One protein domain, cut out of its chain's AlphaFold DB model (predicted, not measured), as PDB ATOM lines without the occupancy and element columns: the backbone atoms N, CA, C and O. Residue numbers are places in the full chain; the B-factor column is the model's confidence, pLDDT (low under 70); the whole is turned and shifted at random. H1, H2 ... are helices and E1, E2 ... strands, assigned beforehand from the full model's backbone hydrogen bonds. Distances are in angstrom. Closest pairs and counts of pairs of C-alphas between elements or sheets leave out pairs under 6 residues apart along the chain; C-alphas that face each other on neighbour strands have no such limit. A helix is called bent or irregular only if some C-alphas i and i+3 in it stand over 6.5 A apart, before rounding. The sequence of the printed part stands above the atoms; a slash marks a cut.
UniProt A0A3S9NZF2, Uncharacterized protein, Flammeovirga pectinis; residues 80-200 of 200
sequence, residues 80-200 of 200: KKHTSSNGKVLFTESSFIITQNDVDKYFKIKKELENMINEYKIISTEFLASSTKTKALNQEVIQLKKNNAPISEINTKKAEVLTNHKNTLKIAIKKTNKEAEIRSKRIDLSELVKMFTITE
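What this domain is: This is residues 80 to 200 of the 200 residues of an uncharacterized protein of Flammeovirga pectinis (UniProt A0A3S9NZF2). This is a long helical hairpin with a small head: the two helices H1 and H2 run side by side in opposite ways for nearly the whole length, and a small hairpin of two short strands, E1 and E2, sits at the end where H1 begins and H2 ends. The far end of the rod is the tight turn of residues 147 to 150, which joins the two helices. The printed part has 121 residues, with two named strands followed by two named helices along the chain in the order E1, E2, H1, H2; the one sheet has the order E1 - E2 and is antiparallel, and the class is mostly helix. The whole is extended, with a radius of gyration of the C-alphas of 24.2 A, and its outline is a rod whose C-alphas span 78 by 22 by 17 A along their three main axes.

Where its parts are: The printed part begins with strand E1, residues 80 to 83, from C-alpha 80 at (81.129, 50.501, -36.317) to C-alpha 83, 10.2 A away. Strand E2, residues 89 to 93, measures 13.9 A from first to last C-alpha. Helix H1, residues 100 to 146, is the longest helix by residues, with 47 of them, and measures 69.1 A from C-alpha 100 at (74.339, 55.282, -26.448) to C-alpha 146 at (10.828, 37.008, -46.735). Helix H2, residues 151 to 196, has 46 residues and measures 67.4 A, from C-alpha 151 at (6.970, 42.948, -37.082) to C-alpha 196 at (72.875, 56.925, -38.763). The N-to-C direction of H1 is (-0.93, -0.26, -0.26) and that of H2 is (0.96, 0.25, -0.08): x is lower at C-alpha 146 than at C-alpha 100, and higher at C-alpha 196 than at C-alpha 151. Neither helix is bent or irregular.

How they stand to each other: H1 and H2 form a helical hairpin. They touch, with 47 pairs of C-alphas within 8 A. Their closest C-alphas are those of Ser 130 and Thr 168, 5.5 A apart, and their centres are 7.0 A apart. Their lines stand at a shallow tilt of 20 degrees, and they run opposite ways. In both H1 and H2 every O i to N i+4 pair is within hydrogen-bond range. E1 and E2 form a hairpin of antiparallel neighbour strands, with 153 degrees between their N-to-C directions. The C-alphas of Lys 81 and Phe 91 face each other at 4.6 A, and those of Thr 83 and Val 89 at 4.5 A. Across this pair N 80 and O 92 are within hydrogen-bond range at 2.8 A, and so are N 90 and O 82 at 3.0 A. The closest C-alphas of E1 and H1 are those of His 82 and Val 103, 7.2 A apart. The closest C-alphas of E2 and H1 are those of Leu 90 and Val 103, 7.7 A apart. E2 also comes near the last residue of H2: the closest C-alphas are those of Thr 92 and Phe 196, 6.0 A apart. E1 and H2 are apart.

The domain as a whole: The two C-alphas farthest apart are those of Ser 95 and Asn 148, at 78.0 A. The first and last printed C-alphas, those of Lys 80 and Glu 200, are 11.3 A apart. Residue 200 is the chain's last residue, and the printed part has no cut. The links from E1 to E2, with 5 residues between them, and from H1 to H2, with 4, are tight; the link from E2 to H1, with 6 residues, is short, and no link is long. The mean pLDDT of the printed part is 96.3, and no printed residue of this model is under 70.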
ATOM      1  N   LYS A  80      80.891  50.505 -37.753       92.44
ATOM      2  CA  LYS A  80      81.129  50.501 -36.317       92.44
ATOM      3  C   LYS A  80      80.011  49.730 -35.628       92.44
ATOM      4  O   LYS A  80      78.834  49.956 -35.893       92.44
ATOM      5  N   LYS A  81      80.387  48.806 -34.746       94.31
ATOM      6  CA  LYS A  81      79.453  48.044 -33.914       94.31
ATOM      7  C   LYS A  81      79.061  48.864 -32.686       94.31
ATOM      8  O   LYS A  81      79.930  49.370 -31.977       94.31
ATOM      9  N   HIS A  82      77.769  48.905 -32.389       95.31
ATOM     10  CA  HIS A  82      77.200  49.527 -31.200       95.31
ATOM     11  C   HIS A  82      76.358  48.505 -30.439       95.31
ATOM     12  O   HIS A  82      75.642  47.717 -31.050       95.31
ATOM     13  N   THR A  83      76.456  48.503 -29.111       95.94
ATOM     14  CA  THR A  83      75.689  47.594 -28.248       95.94
ATOM     15  C   THR A  83      74.789  48.426 -27.350       95.94
ATOM     16  O   THR A  83      75.268  49.328 -26.670       95.94
ATOM     17  N   SER A  84      73.492  48.151 -27.360       95.81
ATOM     18  CA  SER A  84      72.512  48.794 -26.489       95.81
ATOM     19  C   SER A  84      72.667  48.354 -25.035       95.81
ATOM     20  O   SER A  84      73.274  47.327 -24.723       95.81
ATOM     21  N   SER A  85      72.016  49.079 -24.133       94.81
ATOM     22  CA  SER A  85      71.957  48.759 -22.704       94.81
ATOM     23  C   SER A  85      71.260  47.421 -22.413       94.81
ATOM     24  O   SER A  85      71.427  46.859 -21.337       94.81
ATOM     25  N   ASN A  86      70.495  46.876 -23.371       91.81
ATOM     26  CA  ASN A  86      69.891  45.539 -23.285       91.81
ATOM     27  C   ASN A  86      70.667  44.452 -24.056       91.81
ATOM     28  O   ASN A  86      70.126  43.372 -24.289       91.81
ATOM     29  N   GLY A  87      71.910  44.732 -24.463       93.88
ATOM     30  CA  GLY A  87      72.809  43.767 -25.103       93.88
ATOM     31  C   GLY A  87      72.520  43.487 -26.580       93.88
ATOM     32  O   GLY A  87      73.178  42.636 -27.177       93.88
ATOM     33  N   LYS A  88      71.556  44.186 -27.190       95.75
ATOM     34  CA  LYS A  88      71.304  44.108 -28.634       95.75
ATOM     35  C   LYS A  88      72.352  44.912 -29.394       95.75
ATOM     36  O   LYS A  88      72.920  45.867 -28.877       95.75
ATOM     37  N   VAL A  89      72.616  44.514 -30.629       95.56
ATOM     38  CA  VAL A  89      73.691  45.086 -31.437       95.56
ATOM     39  C   VAL A  89      73.116  45.706 -32.696       95.56
ATOM     40  O   VAL A  89      72.223  45.127 -33.305       95.56
ATOM     41  N   LEU A  90      73.654  46.863 -33.072       95.06
ATOM     42  CA  LEU A  90      73.477  47.457 -34.391       95.06
ATOM     43  C   LEU A  90      74.828  47.917 -34.946       95.06
ATOM     44  O   LEU A  90      75.814  48.044 -34.216       95.06
ATOM     45  N   PHE A  91      74.859  48.196 -36.239       94.88
ATOM     46  CA  PHE A  91      76.017  48.666 -36.978       94.88
ATOM     47  C   PHE A  91      75.683  49.962 -37.713       94.88
ATOM     48  O   PHE A  91      74.622  50.068 -38.325       94.88
ATOM     49  N   THR A  92      76.600  50.922 -37.701       93.81
ATOM     50  CA  THR A  92      76.496  52.189 -38.448       93.81
ATOM     51  C   THR A  92      77.744  52.390 -39.293       93.81
ATOM     52  O   THR A  92      78.779  51.793 -39.003       93.81
ATOM     53  N   GLU A  93      77.705  53.240 -40.317       89.19
ATOM     54  CA  GLU A  93      78.947  53.646 -40.994       89.19
ATOM     55  C   GLU A  93      79.864  54.419 -40.030       89.19
ATOM     56  O   GLU A  93      79.387  55.162 -39.166       89.19
ATOM     57  N   SER A  94      81.188  54.261 -40.168       82.25
ATOM     58  CA  SER A  94      82.179  54.901 -39.277       82.25
ATOM     59  C   SER A  94      82.139  56.431 -39.290       82.25
ATOM     60  O   SER A  94      82.636  57.054 -38.356       82.25
ATOM     61  N   SER A  95      81.572  57.041 -40.333       86.44
ATOM     62  CA  SER A  95      81.434  58.494 -40.460       86.44
ATOM     63  C   SER A  95      80.371  59.091 -39.534       86.44
ATOM     64  O   SER A  95      80.387  60.299 -39.308       86.44
ATOM     65  N   PHE A  96      79.456  58.281 -38.990       86.44
ATOM     66  CA  PHE A  96      78.391  58.770 -38.118       86.44
ATOM     67  C   PHE A  96      78.778  58.681 -36.641       86.44
ATOM     68  O   PHE A  96      79.239  57.652 -36.144       86.44
ATOM     69  N   ILE A  97      78.521  59.768 -35.916       88.81
ATOM     70  CA  ILE A  97      78.608  59.802 -34.459       88.81
ATOM     71  C   ILE A  97      77.214  59.492 -33.916       88.81
ATOM     72  O   ILE A  97      76.291  60.280 -34.094       88.81
ATOM     73  N   ILE A  98      77.073  58.345 -33.258       93.12
ATOM     74  CA  ILE A  98      75.841  57.911 -32.596       93.12
ATOM     75  C   ILE A  98      76.094  57.771 -31.093       93.12
ATOM     76  O   ILE A  98      77.134  57.244 -30.677       93.12
ATOM     77  N   THR A  99      75.166  58.261 -30.269       94.56
ATOM     78  CA  THR A  99      75.270  58.151 -28.807       94.56
ATOM     79  C   THR A  99      74.642  56.852 -28.303       94.56
ATOM     80  O   THR A  99      73.811  56.239 -28.974       94.56
ATOM     81  N   GLN A 100      74.983  56.440 -27.080       94.94
ATOM     82  CA  GLN A 100      74.339  55.282 -26.448       94.94
ATOM     83  C   GLN A 100      72.817  55.466 -26.317       94.94
ATOM     84  O   GLN A 100      72.055  54.522 -26.508       94.94
ATOM     85  N   ASN A 101      72.370  56.697 -26.053       96.38
ATOM     86  CA  ASN A 101      70.952  57.022 -25.950       96.38
ATOM     87  C   ASN A 101      70.214  56.827 -27.287       96.38
ATOM     88  O   ASN A 101      69.083  56.349 -27.294       96.38
ATOM     89  N   ASP A 102      70.851  57.138 -28.419       95.69
ATOM     90  CA  ASP A 102      70.265  56.914 -29.749       95.69
ATOM     91  C   ASP A 102      70.128  55.419 -30.063       95.69
ATOM     92  O   ASP A 102      69.094  54.979 -30.573       95.69
ATOM     93  N   VAL A 103      71.141  54.627 -29.695       96.12
ATOM     94  CA  VAL A 103      71.130  53.160 -29.829       96.12
ATOM     95  C   VAL A 103      69.990  52.556 -29.003       96.12
ATOM     96  O   VAL A 103      69.209  51.744 -29.506       96.12
ATOM     97  N   ASP A 104      69.840  52.981 -27.749       96.56
ATOM     98  CA  ASP A 104      68.755  52.511 -26.882       96.56
ATOM     99  C   ASP A 104      67.379  52.962 -27.383       96.56
ATOM    100  O   ASP A 104      66.427  52.173 -27.393       96.56
ATOM    101  N   LYS A 105      67.272  54.207 -27.865       96.62
ATOM    102  CA  LYS A 105      66.051  54.750 -28.471       96.62
ATOM    103  C   LYS A 105      65.622  53.929 -29.688       96.62
ATOM    104  O   LYS A 105      64.438  53.601 -29.789       96.62
ATOM    105  N   TYR A 106      66.556  53.544 -30.560       96.69
ATOM    106  CA  TYR A 106      66.282  52.689 -31.718       96.69
ATOM    107  C   TYR A 106      65.617  51.368 -31.304       96.69
ATOM    108  O   TYR A 106      64.510  51.052 -31.752       96.69
ATOM    109  N   PHE A 107      66.232  50.623 -30.378       97.06
ATOM    110  CA  PHE A 107      65.678  49.339 -29.936       97.06
ATOM    111  C   PHE A 107      64.386  49.479 -29.134       97.06
ATOM    112  O   PHE A 107      63.528  48.593 -29.201       97.06
ATOM    113  N   LYS A 108      64.226  50.579 -28.389       97.00
ATOM    114  CA  LYS A 108      62.979  50.888 -27.688       97.00
ATOM    115  C   LYS A 108      61.837  51.096 -28.680       97.00
ATOM    116  O   LYS A 108      60.824  50.410 -28.564       97.00
ATOM    117  N   ILE A 109      62.018  51.960 -29.683       97.25
ATOM    118  CA  ILE A 109      60.999  52.210 -30.715       97.25
ATOM    119  C   ILE A 109      60.694  50.926 -31.491       97.25
ATOM    120  O   ILE A 109      59.526  50.627 -31.734       97.25
ATOM    121  N   LYS A 110      61.714  50.127 -31.830       96.62
ATOM    122  CA  LYS A 110      61.520  48.837 -32.506       96.62
ATOM    123  C   LYS A 110      60.631  47.887 -31.694       96.62
ATOM    124  O   LYS A 110      59.666  47.348 -32.229       96.62
ATOM    125  N   LYS A 111      60.907  47.729 -30.394       96.94
ATOM    126  CA  LYS A 111      60.093  46.889 -29.497       96.94
ATOM    127  C   LYS A 111      58.670  47.432 -29.334       96.94
ATOM    128  O   LYS A 111      57.713  46.664 -29.353       96.94
ATOM    129  N   GLU A 112      58.518  48.748 -29.182       97.81
ATOM    130  CA  GLU A 112      57.200  49.395 -29.135       97.81
ATOM    131  C   GLU A 112      56.405  49.102 -30.418       97.81
ATOM    132  O   GLU A 112      55.241  48.713 -30.338       97.81
ATOM    133  N   LEU A 113      57.033  49.220 -31.594       98.19
ATOM    134  CA  LEU A 113      56.419  48.910 -32.891       98.19
ATOM    135  C   LEU A 113      55.973  47.455 -33.008       98.19
ATOM    136  O   LEU A 113      54.867  47.205 -33.486       98.19
ATOM    137  N   GLU A 114      56.798  46.504 -32.574       97.81
ATOM    138  CA  GLU A 114      56.435  45.082 -32.548       97.81
ATOM    139  C   GLU A 114      55.166  44.850 -31.711       97.81
ATOM    140  O   GLU A 114      54.223  44.204 -32.178       97.81
ATOM    141  N   ASN A 115      55.097  45.450 -30.518       98.25
ATOM    142  CA  ASN A 115      53.922  45.370 -29.649       98.25
ATOM    143  C   ASN A 115      52.682  46.000 -30.300       98.25
ATOM    144  O   ASN A 115      51.635  45.358 -30.373       98.25
ATOM    145  N   MET A 116      52.805  47.215 -30.843       98.19
ATOM    146  CA  MET A 116      51.693  47.901 -31.509       98.19
ATOM    147  C   MET A 116      51.177  47.129 -32.729       98.19
ATOM    148  O   MET A 116      49.969  47.067 -32.954       98.19
ATOM    149  N   ILE A 117      52.065  46.510 -33.514       98.19
ATOM    150  CA  ILE A 117      51.673  45.669 -34.654       98.19
ATOM    151  C   ILE A 117      50.885  44.445 -34.176       98.19
ATOM    152  O   ILE A 117      49.903  44.065 -34.817       98.19
ATOM    153  N   ASN A 118      51.276  43.836 -33.055       98.12
ATOM    154  CA  ASN A 118      50.537  42.716 -32.476       98.12
ATOM    155  C   ASN A 118      49.157  43.148 -31.958       98.12
ATOM    156  O   ASN A 118      48.164  42.490 -32.269       98.12
ATOM    157  N   GLU A 119      49.060  44.287 -31.269       97.94
ATOM    158  CA  GLU A 119      47.772  44.879 -30.872       97.94
ATOM    159  C   GLU A 119      46.878  45.157 -32.088       97.94
ATOM    160  O   GLU A 119      45.697  44.809 -32.100       97.94
ATOM    161  N   TYR A 120      47.441  45.734 -33.151       98.19
ATOM    162  CA  TYR A 120      46.712  46.016 -34.386       98.19
ATOM    163  C   TYR A 120      46.173  44.746 -35.056       98.19
ATOM    164  O   TYR A 120      45.060  44.762 -35.589       98.19
ATOM    165  N   LYS A 121      46.923  43.635 -35.015       98.25
ATOM    166  CA  LYS A 121      46.442  42.334 -35.506       98.25
ATOM    167  C   LYS A 121      45.230  41.854 -34.711       98.25
ATOM    168  O   LYS A 121      44.247  41.453 -35.325       98.25
ATOM    169  N   ILE A 122      45.270  41.948 -33.380       98.25
ATOM    170  CA  ILE A 122      44.144  41.568 -32.510       98.25
ATOM    171  C   ILE A 122      42.905  42.403 -32.859       98.25
ATOM    172  O   ILE A 122      41.858  41.843 -33.181       98.25
ATOM    173  N   ILE A 123      43.050  43.730 -32.918       98.31
ATOM    174  CA  ILE A 123      41.955  44.649 -33.271       98.31
ATOM    175  C   ILE A 123      41.412  44.354 -34.681       98.31
ATOM    176  O   ILE A 123      40.206  44.425 -34.920       98.31
ATOM    177  N   SER A 124      42.285  44.012 -35.632       97.94
ATOM    178  CA  SER A 124      41.877  43.671 -37.000       97.94
ATOM    179  C   SER A 124      41.050  42.385 -37.046       97.94
ATOM    180  O   SER A 124      40.042  42.336 -37.752       97.94
ATOM    181  N   THR A 125      41.422  41.374 -36.261       98.31
ATOM    182  CA  THR A 125      40.639  40.140 -36.113       98.31
ATOM    183  C   THR A 125      39.274  40.417 -35.480       98.31
ATOM    184  O   THR A 125      38.257  39.954 -35.998       98.31
ATOM    185  N   GLU A 126      39.219  41.227 -34.417       98.12
ATOM    186  CA  GLU A 126      37.956  41.649 -33.789       98.12
ATOM    187  C   GLU A 126      37.044  42.391 -34.776       98.12
ATOM    188  O   GLU A 126      35.838  42.137 -34.838       98.12
ATOM    189  N   PHE A 127      37.619  43.282 -35.589       98.38
ATOM    190  CA  PHE A 127      36.884  44.019 -36.613       98.38
ATOM    191  C   PHE A 127      36.265  43.078 -37.652       98.38
ATOM    192  O   PHE A 127      35.082  43.214 -37.978       98.38
ATOM    193  N   LEU A 128      37.039  42.109 -38.152       98.00
ATOM    194  CA  LEU A 128      36.556  41.119 -39.117       98.00
ATOM    195  C   LEU A 128      35.427  40.269 -38.528       98.00
ATOM    196  O   LEU A 128      34.383  40.126 -39.164       98.00
ATOM    197  N   ALA A 129      35.594  39.773 -37.299       97.75
ATOM    198  CA  ALA A 129      34.566  38.996 -36.611       97.75
ATOM    199  C   ALA A 129      33.266  39.802 -36.433       97.75
ATOM    200  O   ALA A 129      32.178  39.325 -36.769       97.75
ATOM    201  N   SER A 130      33.373  41.056 -35.980       97.50
ATOM    202  CA  SER A 130      32.216  41.939 -35.788       97.50
ATOM    203  C   SER A 130      31.524  42.285 -37.111       97.50
ATOM    204  O   SER A 130      30.294  42.291 -37.187       97.50
ATOM    205  N   SER A 131      32.295  42.515 -38.179       96.94
ATOM    206  CA  SER A 131      31.779  42.781 -39.528       96.94
ATOM    207  C   SER A 131      31.015  41.580 -40.097       96.94
ATOM    208  O   SER A 131      29.885  41.733 -40.571       96.94
ATOM    209  N   THR A 132      31.578  40.373 -39.982       97.94
ATOM    210  CA  THR A 132      30.911  39.125 -40.384       97.94
ATOM    211  C   THR A 132      29.615  38.918 -39.608       97.94
ATOM    212  O   THR A 132      28.579  38.641 -40.211       97.94
ATOM    213  N   LYS A 133      29.628  39.161 -38.291       97.50
ATOM    214  CA  LYS A 133      28.421  39.096 -37.458       97.50
ATOM    215  C   LYS A 133      27.352  40.100 -37.901       97.50
ATOM    216  O   LYS A 133      26.187  39.731 -38.001       97.50
ATOM    217  N   THR A 134      27.718  41.344 -38.236       96.50
ATOM    218  CA  THR A 134      26.758  42.327 -38.776       96.50
ATOM    219  C   THR A 134      26.133  41.839 -40.086       96.50
ATOM    220  O   THR A 134      24.931  42.014 -40.285       96.50
ATOM    221  N   LYS A 135      26.920  41.234 -40.986       96.31
ATOM    222  CA  LYS A 135      26.402  40.689 -42.253       96.31
ATOM    223  C   LYS A 135      25.414  39.547 -42.015       96.31
ATOM    224  O   LYS A 135      24.342  39.571 -42.611       96.31
ATOM    225  N   ALA A 136      25.742  38.616 -41.118       97.75
ATOM    226  CA  ALA A 136      24.861  37.507 -40.755       97.75
ATOM    227  C   ALA A 136      23.531  38.004 -40.159       97.75
ATOM    228  O   ALA A 136      22.466  37.663 -40.666       97.75
ATOM    229  N   LEU A 137      23.578  38.918 -39.182       97.75
ATOM    230  CA  LEU A 137      22.367  39.502 -38.587       97.75
ATOM    231  C   LEU A 137      21.501  40.236 -39.626       97.75
ATOM    232  O   LEU A 137      20.276  40.160 -39.592       97.75
ATOM    233  N   ASN A 138      22.117  40.928 -40.588       97.06
ATOM    234  CA  ASN A 138      21.375  41.557 -41.684       97.06
ATOM    235  C   ASN A 138      20.694  40.530 -42.600       97.06
ATOM    236  O   ASN A 138      19.567  40.764 -43.041       97.06
ATOM    237  N   GLN A 139      21.351  39.403 -42.882       98.12
ATOM    238  CA  GLN A 139      20.750  38.306 -43.643       98.12
ATOM    239  C   GLN A 139      19.567  37.684 -42.890       98.12
ATOM    240  O   GLN A 139      18.530  37.452 -43.508       98.12
ATOM    241  N   GLU A 140      19.668  37.515 -41.566       97.69
ATOM    242  CA  GLU A 140      18.546  37.073 -40.722       97.69
ATOM    243  C   GLU A 140      17.345  38.021 -40.841       97.69
ATOM    244  O   GLU A 140      16.228  37.570 -41.083       97.69
ATOM    245  N   VAL A 141      17.555  39.345 -40.776       97.88
ATOM    246  CA  VAL A 141      16.470  40.330 -40.975       97.88
ATOM    247  C   VAL A 141      15.817  40.183 -42.352       97.88
ATOM    248  O   VAL A 141      14.594  40.291 -42.471       97.88
ATOM    249  N   ILE A 142      16.609  39.968 -43.407       97.75
ATOM    250  CA  ILE A 142      16.085  39.762 -44.765       97.75
ATOM    251  C   ILE A 142      15.249  38.480 -44.819       97.75
ATOM    252  O   ILE A 142      14.171  38.492 -45.412       97.75
ATOM    253  N   GLN A 143      15.708  37.402 -44.186       98.00
ATOM    254  CA  GLN A 143      14.989  36.133 -44.171       98.00
ATOM    255  C   GLN A 143      13.677  36.221 -43.385       98.00
ATOM    256  O   GLN A 143      12.649  35.760 -43.875       98.00
ATOM    257  N   LEU A 144      13.677  36.885 -42.224       98.00
ATOM    258  CA  LEU A 144      12.461  37.137 -41.442       98.00
ATOM    259  C   LEU A 144      11.418  37.913 -42.255       98.00
ATOM    260  O   LEU A 144      10.241  37.563 -42.250       98.00
ATOM    261  N   LYS A 145      11.851  38.923 -43.023       96.69
ATOM    262  CA  LYS A 145      10.961  39.659 -43.935       96.69
ATOM    263  C   LYS A 145      10.412  38.776 -45.054       96.69
ATOM    264  O   LYS A 145       9.228  38.859 -45.347       96.69
ATOM    265  N   LYS A 146      11.255  37.942 -45.675       97.94
ATOM    266  CA  LYS A 146      10.828  37.008 -46.735       97.94
ATOM    267  C   LYS A 146       9.806  35.990 -46.232       97.94
ATOM    268  O   LYS A 146       8.902  35.627 -46.972       97.94
ATOM    269  N   ASN A 147       9.941  35.568 -44.979       97.69
ATOM    270  CA  ASN A 147       9.058  34.595 -44.342       97.69
ATOM    271  C   ASN A 147       7.793  35.229 -43.729       97.69
ATOM    272  O   ASN A 147       7.051  34.528 -43.051       97.69
ATOM    273  N   ASN A 148       7.546  36.531 -43.933       96.56
ATOM    274  CA  ASN A 148       6.435  37.269 -43.318       96.56
ATOM    275  C   ASN A 148       6.373  37.120 -41.782       96.56
ATOM    276  O   ASN A 148       5.289  37.043 -41.203       96.56
ATOM    277  N   ALA A 149       7.534  37.074 -41.120       96.94
ATOM    278  CA  ALA A 149       7.610  37.003 -39.664       96.94
ATOM    279  C   ALA A 149       6.952  38.233 -38.997       96.94
ATOM    280  O   ALA A 149       6.881  39.308 -39.611       96.94
ATOM    281  N   PRO A 150       6.509  38.124 -37.729       98.12
ATOM    282  CA  PRO A 150       5.929  39.246 -37.000       98.12
ATOM    283  C   PRO A 150       6.840  40.481 -36.974       98.12
ATOM    284  O   PRO A 150       8.059  40.396 -36.803       98.12
ATOM    285  N   ILE A 151       6.237  41.669 -37.077       96.81
ATOM    286  CA  ILE A 151       6.970  42.948 -37.082       96.81
ATOM    287  C   ILE A 151       7.801  43.130 -35.799       96.81
ATOM    288  O   ILE A 151       8.903  43.679 -35.857       96.81
ATOM    289  N   SER A 152       7.305  42.657 -34.652       97.38
ATOM    290  CA  SER A 152       8.019  42.694 -33.370       97.38
ATOM    291  C   SER A 152       9.348  41.930 -33.416       97.38
ATOM    292  O   SER A 152      10.368  42.434 -32.939       97.38
ATOM    293  N   GLU A 153       9.368  40.760 -34.052       96.94
ATOM    294  CA  GLU A 153      10.563  39.928 -34.221       96.94
ATOM    295  C   GLU A 153      11.567  40.590 -35.176       96.94
ATOM    296  O   GLU A 153      12.747  40.743 -34.850       96.94
ATOM    297  N   ILE A 154      11.081  41.108 -36.311       97.19
ATOM    298  CA  ILE A 154      11.901  41.868 -37.268       97.19
ATOM    299  C   ILE A 154      12.542  43.089 -36.590       97.19
ATOM    300  O   ILE A 154      13.718  43.385 -36.819       97.19
ATOM    301  N   ASN A 155      11.786  43.821 -35.769       97.50
ATOM    302  CA  ASN A 155      12.280  45.013 -35.081       97.50
ATOM    303  C   ASN A 155      13.310  44.672 -33.999       97.50
ATOM    304  O   ASN A 155      14.321  45.369 -33.898       97.50
ATOM    305  N   THR A 156      13.107  43.579 -33.264       97.62
ATOM    306  CA  THR A 156      14.087  43.070 -32.290       97.62
ATOM    307  C   THR A 156      15.412  42.759 -32.984       97.62
ATOM    308  O   THR A 156      16.460  43.281 -32.602       97.62
ATOM    309  N   LYS A 157      15.364  42.026 -34.103       97.62
ATOM    310  CA  LYS A 157      16.574  41.679 -34.856       97.62
ATOM    311  C   LYS A 157      17.261  42.901 -35.484       97.62
ATOM    312  O   LYS A 157      18.487  42.998 -35.487       97.62
ATOM    313  N   LYS A 158      16.500  43.894 -35.960       97.44
ATOM    314  CA  LYS A 158      17.065  45.181 -36.419       97.44
ATOM    315  C   LYS A 158      17.781  45.944 -35.299       97.44
ATOM    316  O   LYS A 158      18.804  46.578 -35.562       97.44
ATOM    317  N   ALA A 159      17.274  45.897 -34.066       97.62
ATOM    318  CA  ALA A 159      17.940  46.520 -32.923       97.62
ATOM    319  C   ALA A 159      19.278  45.827 -32.596       97.62
ATOM    320  O   ALA A 159      20.269  46.508 -32.303       97.62
ATOM    321  N   GLU A 160      19.346  44.497 -32.732       97.38
ATOM    322  CA  GLU A 160      20.601  43.735 -32.632       97.38
ATOM    323  C   GLU A 160      21.606  44.149 -33.716       97.38
ATOM    324  O   GLU A 160      22.770  44.419 -33.404       97.38
ATOM    325  N   VAL A 161      21.160  44.274 -34.975       97.56
ATOM    326  CA  VAL A 161      21.991  44.778 -36.087       97.56
ATOM    327  C   VAL A 161      22.576  46.145 -35.743       97.56
ATOM    328  O   VAL A 161      23.785  46.345 -35.883       97.56
ATOM    329  N   LEU A 162      21.739  47.084 -35.290       97.38
ATOM    330  CA  LEU A 162      22.172  48.445 -34.972       97.38
ATOM    331  C   LEU A 162      23.204  48.455 -33.840       97.38
ATOM    332  O   LEU A 162      24.214  49.157 -33.925       97.38
ATOM    333  N   THR A 163      22.977  47.654 -32.800       97.88
ATOM    334  CA  THR A 163      23.911  47.505 -31.678       97.88
ATOM    335  C   THR A 163      25.249  46.937 -32.147       97.88
ATOM    336  O   THR A 163      26.300  47.508 -31.848       97.88
ATOM    337  N   ASN A 164      25.235  45.867 -32.951       97.50
ATOM    338  CA  ASN A 164      26.466  45.285 -33.481       97.50
ATOM    339  C   ASN A 164      27.188  46.247 -34.435       97.50
ATOM    340  O   ASN A 164      28.409  46.346 -34.397       97.50
ATOM    341  N   HIS A 165      26.454  47.012 -35.246       97.31
ATOM    342  CA  HIS A 165      27.033  48.017 -36.139       97.31
ATOM    343  C   HIS A 165      27.761  49.129 -35.370       97.31
ATOM    344  O   HIS A 165      28.891  49.471 -35.721       97.31
ATOM    345  N   LYS A 166      27.168  49.640 -34.281       97.81
ATOM    346  CA  LYS A 166      27.832  50.609 -33.388       97.81
ATOM    347  C   LYS A 166      29.128  50.042 -32.797       97.81
ATOM    348  O   LYS A 166      30.141  50.740 -32.764       97.81
ATOM    349  N   ASN A 167      29.120  48.773 -32.387       97.88
ATOM    350  CA  ASN A 167      30.323  48.098 -31.895       97.88
ATOM    351  C   ASN A 167      31.389  47.957 -32.991       97.88
ATOM    352  O   ASN A 167      32.539  48.331 -32.764       97.88
ATOM    353  N   THR A 168      31.010  47.512 -34.193       98.00
ATOM    354  CA  THR A 168      31.915  47.422 -35.350       98.00
ATOM    355  C   THR A 168      32.552  48.775 -35.665       98.00
ATOM    356  O   THR A 168      33.760  48.841 -35.882       98.00
ATOM    357  N   LEU A 169      31.776  49.864 -35.634       98.00
ATOM    358  CA  LEU A 169      32.290  51.217 -35.851       98.00
ATOM    359  C   LEU A 169      33.312  51.619 -34.776       98.00
ATOM    360  O   LEU A 169      34.375  52.142 -35.102       98.00
ATOM    361  N   LYS A 170      33.034  51.329 -33.500       98.25
ATOM    362  CA  LYS A 170      33.977  51.593 -32.401       98.25
ATOM    363  C   LYS A 170      35.298  50.841 -32.593       98.25
ATOM    364  O   LYS A 170      36.362  51.412 -32.355       98.25
ATOM    365  N   ILE A 171      35.245  49.583 -33.037       98.31
ATOM    366  CA  ILE A 171      36.446  48.785 -33.335       98.31
ATOM    367  C   ILE A 171      37.184  49.363 -34.552       98.31
ATOM    368  O   ILE A 171      38.403  49.497 -34.511       98.31
ATOM    369  N   ALA A 172      36.464  49.779 -35.599       98.00
ATOM    370  CA  ALA A 172      37.058  50.407 -36.780       98.00
ATOM    371  C   ALA A 172      37.832  51.686 -36.427       98.00
ATOM    372  O   ALA A 172      38.965  51.857 -36.864       98.00
ATOM    373  N   ILE A 173      37.262  52.545 -35.575       98.19
ATOM    374  CA  ILE A 173      37.936  53.759 -35.090       98.19
ATOM    375  C   ILE A 173      39.217  53.396 -34.329       98.19
ATOM    376  O   ILE A 173      40.278  53.953 -34.609       98.19
ATOM    377  N   LYS A 174      39.152  52.423 -33.408       98.19
ATOM    378  CA  LYS A 174      40.344  51.932 -32.690       98.19
ATOM    379  C   LYS A 174      41.415  51.418 -33.653       98.19
ATOM    380  O   LYS A 174      42.588  51.743 -33.478       98.19
ATOM    381  N   LYS A 175      41.012  50.649 -34.670       98.00
ATOM    382  CA  LYS A 175      41.905  50.118 -35.705       98.00
ATOM    383  C   LYS A 175      42.627  51.248 -36.438       98.00
ATOM    384  O   LYS A 175      43.851  51.221 -36.510       98.00
ATOM    385  N   THR A 176      41.889  52.244 -36.932       97.81
ATOM    386  CA  THR A 176      42.450  53.395 -37.659       97.81
ATOM    387  C   THR A 176      43.410  54.206 -36.792       97.81
ATOM    388  O   THR A 176      44.497  54.561 -37.241       97.81
ATOM    389  N   ASN A 177      43.056  54.454 -35.528       98.06
ATOM    390  CA  ASN A 177      43.927  55.188 -34.608       98.06
ATOM    391  C   ASN A 177      45.239  54.434 -34.351       98.06
ATOM    392  O   ASN A 177      46.313  55.030 -34.405       98.06
ATOM    393  N   LYS A 178      45.166  53.115 -34.131       98.19
ATOM    394  CA  LYS A 178      46.357  52.277 -33.938       98.19
ATOM    395  C   LYS A 178      47.222  52.218 -35.202       98.19
ATOM    396  O   LYS A 178      48.445  52.229 -35.111       98.19
ATOM    397  N   GLU A 179      46.608  52.200 -36.383       98.06
ATOM    398  CA  GLU A 179      47.319  52.263 -37.665       98.06
ATOM    399  C   GLU A 179      48.105  53.572 -37.827       98.06
ATOM    400  O   GLU A 179      49.272  53.551 -38.227       98.06
ATOM    401  N   ALA A 180      47.499  54.705 -37.460       97.75
ATOM    402  CA  ALA A 180      48.164  56.005 -37.466       97.75
ATOM    403  C   ALA A 180      49.336  56.062 -36.467       97.75
ATOM    404  O   ALA A 180      50.415  56.543 -36.817       97.75
ATOM    405  N   GLU A 181      49.159  55.510 -35.264       97.75
ATOM    406  CA  GLU A 181      50.211  55.410 -34.241       97.75
ATOM    407  C   GLU A 181      51.414  54.589 -34.743       97.75
ATOM    408  O   GLU A 181      52.559  55.052 -34.691       97.75
ATOM    409  N   ILE A 182      51.155  53.413 -35.334       98.44
ATOM    410  CA  ILE A 182      52.187  52.572 -35.965       98.44
ATOM    411  C   ILE A 182      52.909  53.345 -37.066       98.44
ATOM    412  O   ILE A 182      54.135  53.274 -37.167       98.44
ATOM    413  N   ARG A 183      52.170  54.075 -37.908       98.25
ATOM    414  CA  ARG A 183      52.758  54.857 -39.000       98.25
ATOM    415  C   ARG A 183      53.716  55.919 -38.471       98.25
ATOM    416  O   ARG A 183      54.832  55.995 -38.975       98.25
ATOM    417  N   SER A 184      53.309  56.682 -37.458       97.31
ATOM    418  CA  SER A 184      54.162  57.700 -36.830       97.31
ATOM    419  C   SER A 184      55.448  57.079 -36.291       97.31
ATOM    420  O   SER A 184      56.542  57.511 -36.628       97.31
ATOM    421  N   LYS A 185      55.337  55.982 -35.538       97.38
ATOM    422  CA  LYS A 185      56.501  55.316 -34.939       97.38
ATOM    423  C   LYS A 185      57.426  54.673 -35.974       97.38
ATOM    424  O   LYS A 185      58.637  54.615 -35.769       97.38
ATOM    425  N   ARG A 186      56.884  54.209 -37.106       97.94
ATOM    426  CA  ARG A 186      57.685  53.745 -38.252       97.94
ATOM    427  C   ARG A 186      58.478  54.880 -38.887       97.94
ATOM    428  O   ARG A 186      59.599  54.631 -39.320       97.94
ATOM    429  N   ILE A 187      57.909  56.083 -38.951       97.62
ATOM    430  CA  ILE A 187      58.624  57.275 -39.420       97.62
ATOM    431  C   ILE A 187      59.770  57.579 -38.455       97.62
ATOM    432  O   ILE A 187      60.911  57.580 -38.907       97.62
ATOM    433  N   ASP A 188      59.505  57.662 -37.146       95.31
ATOM    434  CA  ASP A 188      60.543  57.897 -36.127       95.31
ATOM    435  C   ASP A 188      61.697  56.882 -36.231       95.31
ATOM    436  O   ASP A 188      62.877  57.240 -36.200       95.31
ATOM    437  N   LEU A 189      61.372  55.589 -36.382       97.19
ATOM    438  CA  LEU A 189      62.381  54.540 -36.547       97.19
ATOM    439  C   LEU A 189      63.145  54.697 -37.868       97.19
ATOM    440  O   LEU A 189      64.366  54.559 -37.893       97.19
ATOM    441  N   SER A 190      62.439  54.978 -38.967       96.88
ATOM    442  CA  SER A 190      63.057  55.152 -40.283       96.88
ATOM    443  C   SER A 190      63.982  56.362 -40.326       96.88
ATOM    444  O   SER A 190      64.977  56.313 -41.049       96.88
ATOM    445  N   GLU A 191      63.661  57.435 -39.611       95.94
ATOM    446  CA  GLU A 191      64.515  58.615 -39.499       95.94
ATOM    447  C   GLU A 191      65.818  58.274 -38.783       95.94
ATOM    448  O   GLU A 191      66.879  58.594 -39.310       95.94
ATOM    449  N   LEU A 192      65.767  57.529 -37.671       95.12
ATOM    450  CA  LEU A 192      66.977  57.038 -36.994       95.12
ATOM    451  C   LEU A 192      67.819  56.137 -37.908       95.12
ATOM    452  O   LEU A 192      69.036  56.302 -37.990       95.12
ATOM    453  N   VAL A 193      67.173  55.213 -38.628       95.56
ATOM    454  CA  VAL A 193      67.861  54.319 -39.573       95.56
ATOM    455  C   VAL A 193      68.576  55.113 -40.659       95.56
ATOM    456  O   VAL A 193      69.731  54.824 -40.952       95.56
ATOM    457  N   LYS A 194      67.916  56.119 -41.242       94.06
ATOM    458  CA  LYS A 194      68.503  56.956 -42.299       94.06
ATOM    459  C   LYS A 194      69.594  57.880 -41.764       94.06
ATOM    460  O   LYS A 194      70.635  57.996 -42.396       94.06
ATOM    461  N   MET A 195      69.366  58.508 -40.612       93.00
ATOM    462  CA  MET A 195      70.285  59.476 -40.009       93.00
ATOM    463  C   MET A 195      71.639  58.851 -39.670       93.00
ATOM    464  O   MET A 195      72.665  59.483 -39.894       93.00
ATOM    465  N   PHE A 196      71.646  57.611 -39.174       93.38
ATOM    466  CA  PHE A 196      72.875  56.925 -38.763       93.38
ATOM    467  C   PHE A 196      73.271  55.764 -39.685       93.38
ATOM    468  O   PHE A 196      74.222  55.043 -39.386       93.38
ATOM    469  N   THR A 197      72.556  55.562 -40.798       92.31
ATOM    470  CA  THR A 197      72.738  54.412 -41.708       92.31
ATOM    471  C   THR A 197      72.781  53.087 -40.933       92.31
ATOM    472  O   THR A 197      73.718  52.295 -41.044       92.31
ATOM    473  N   ILE A 198      71.777  52.881 -40.074       92.56
ATOM    474  CA  ILE A 198      71.716  51.721 -39.179       92.56
ATOM    475  C   ILE A 198      71.467  50.450 -39.991       92.56
ATOM    476  O   ILE A 198      70.534  50.370 -40.790       92.56
ATOM    477  N   THR A 199      72.259  49.424 -39.708       90.06
ATOM    478  CA  THR A 199      72.020  48.030 -40.095       90.06
ATOM    479  C   THR A 199      72.084  47.153 -38.851       90.06
ATOM    480  O   THR A 199      72.864  47.446 -37.952       90.06
ATOM    481  N   GLU A 200      71.256  46.117 -38.768       80.75
ATOM    482  CA  GLU A 200      71.271  45.154 -37.654       80.75
ATOM    483  C   GLU A 200      72.072  43.901 -38.005       80.75
ATOM    484  O   GLU A 200      71.960  43.447 -39.167       80.75
TER     485      GLU A 200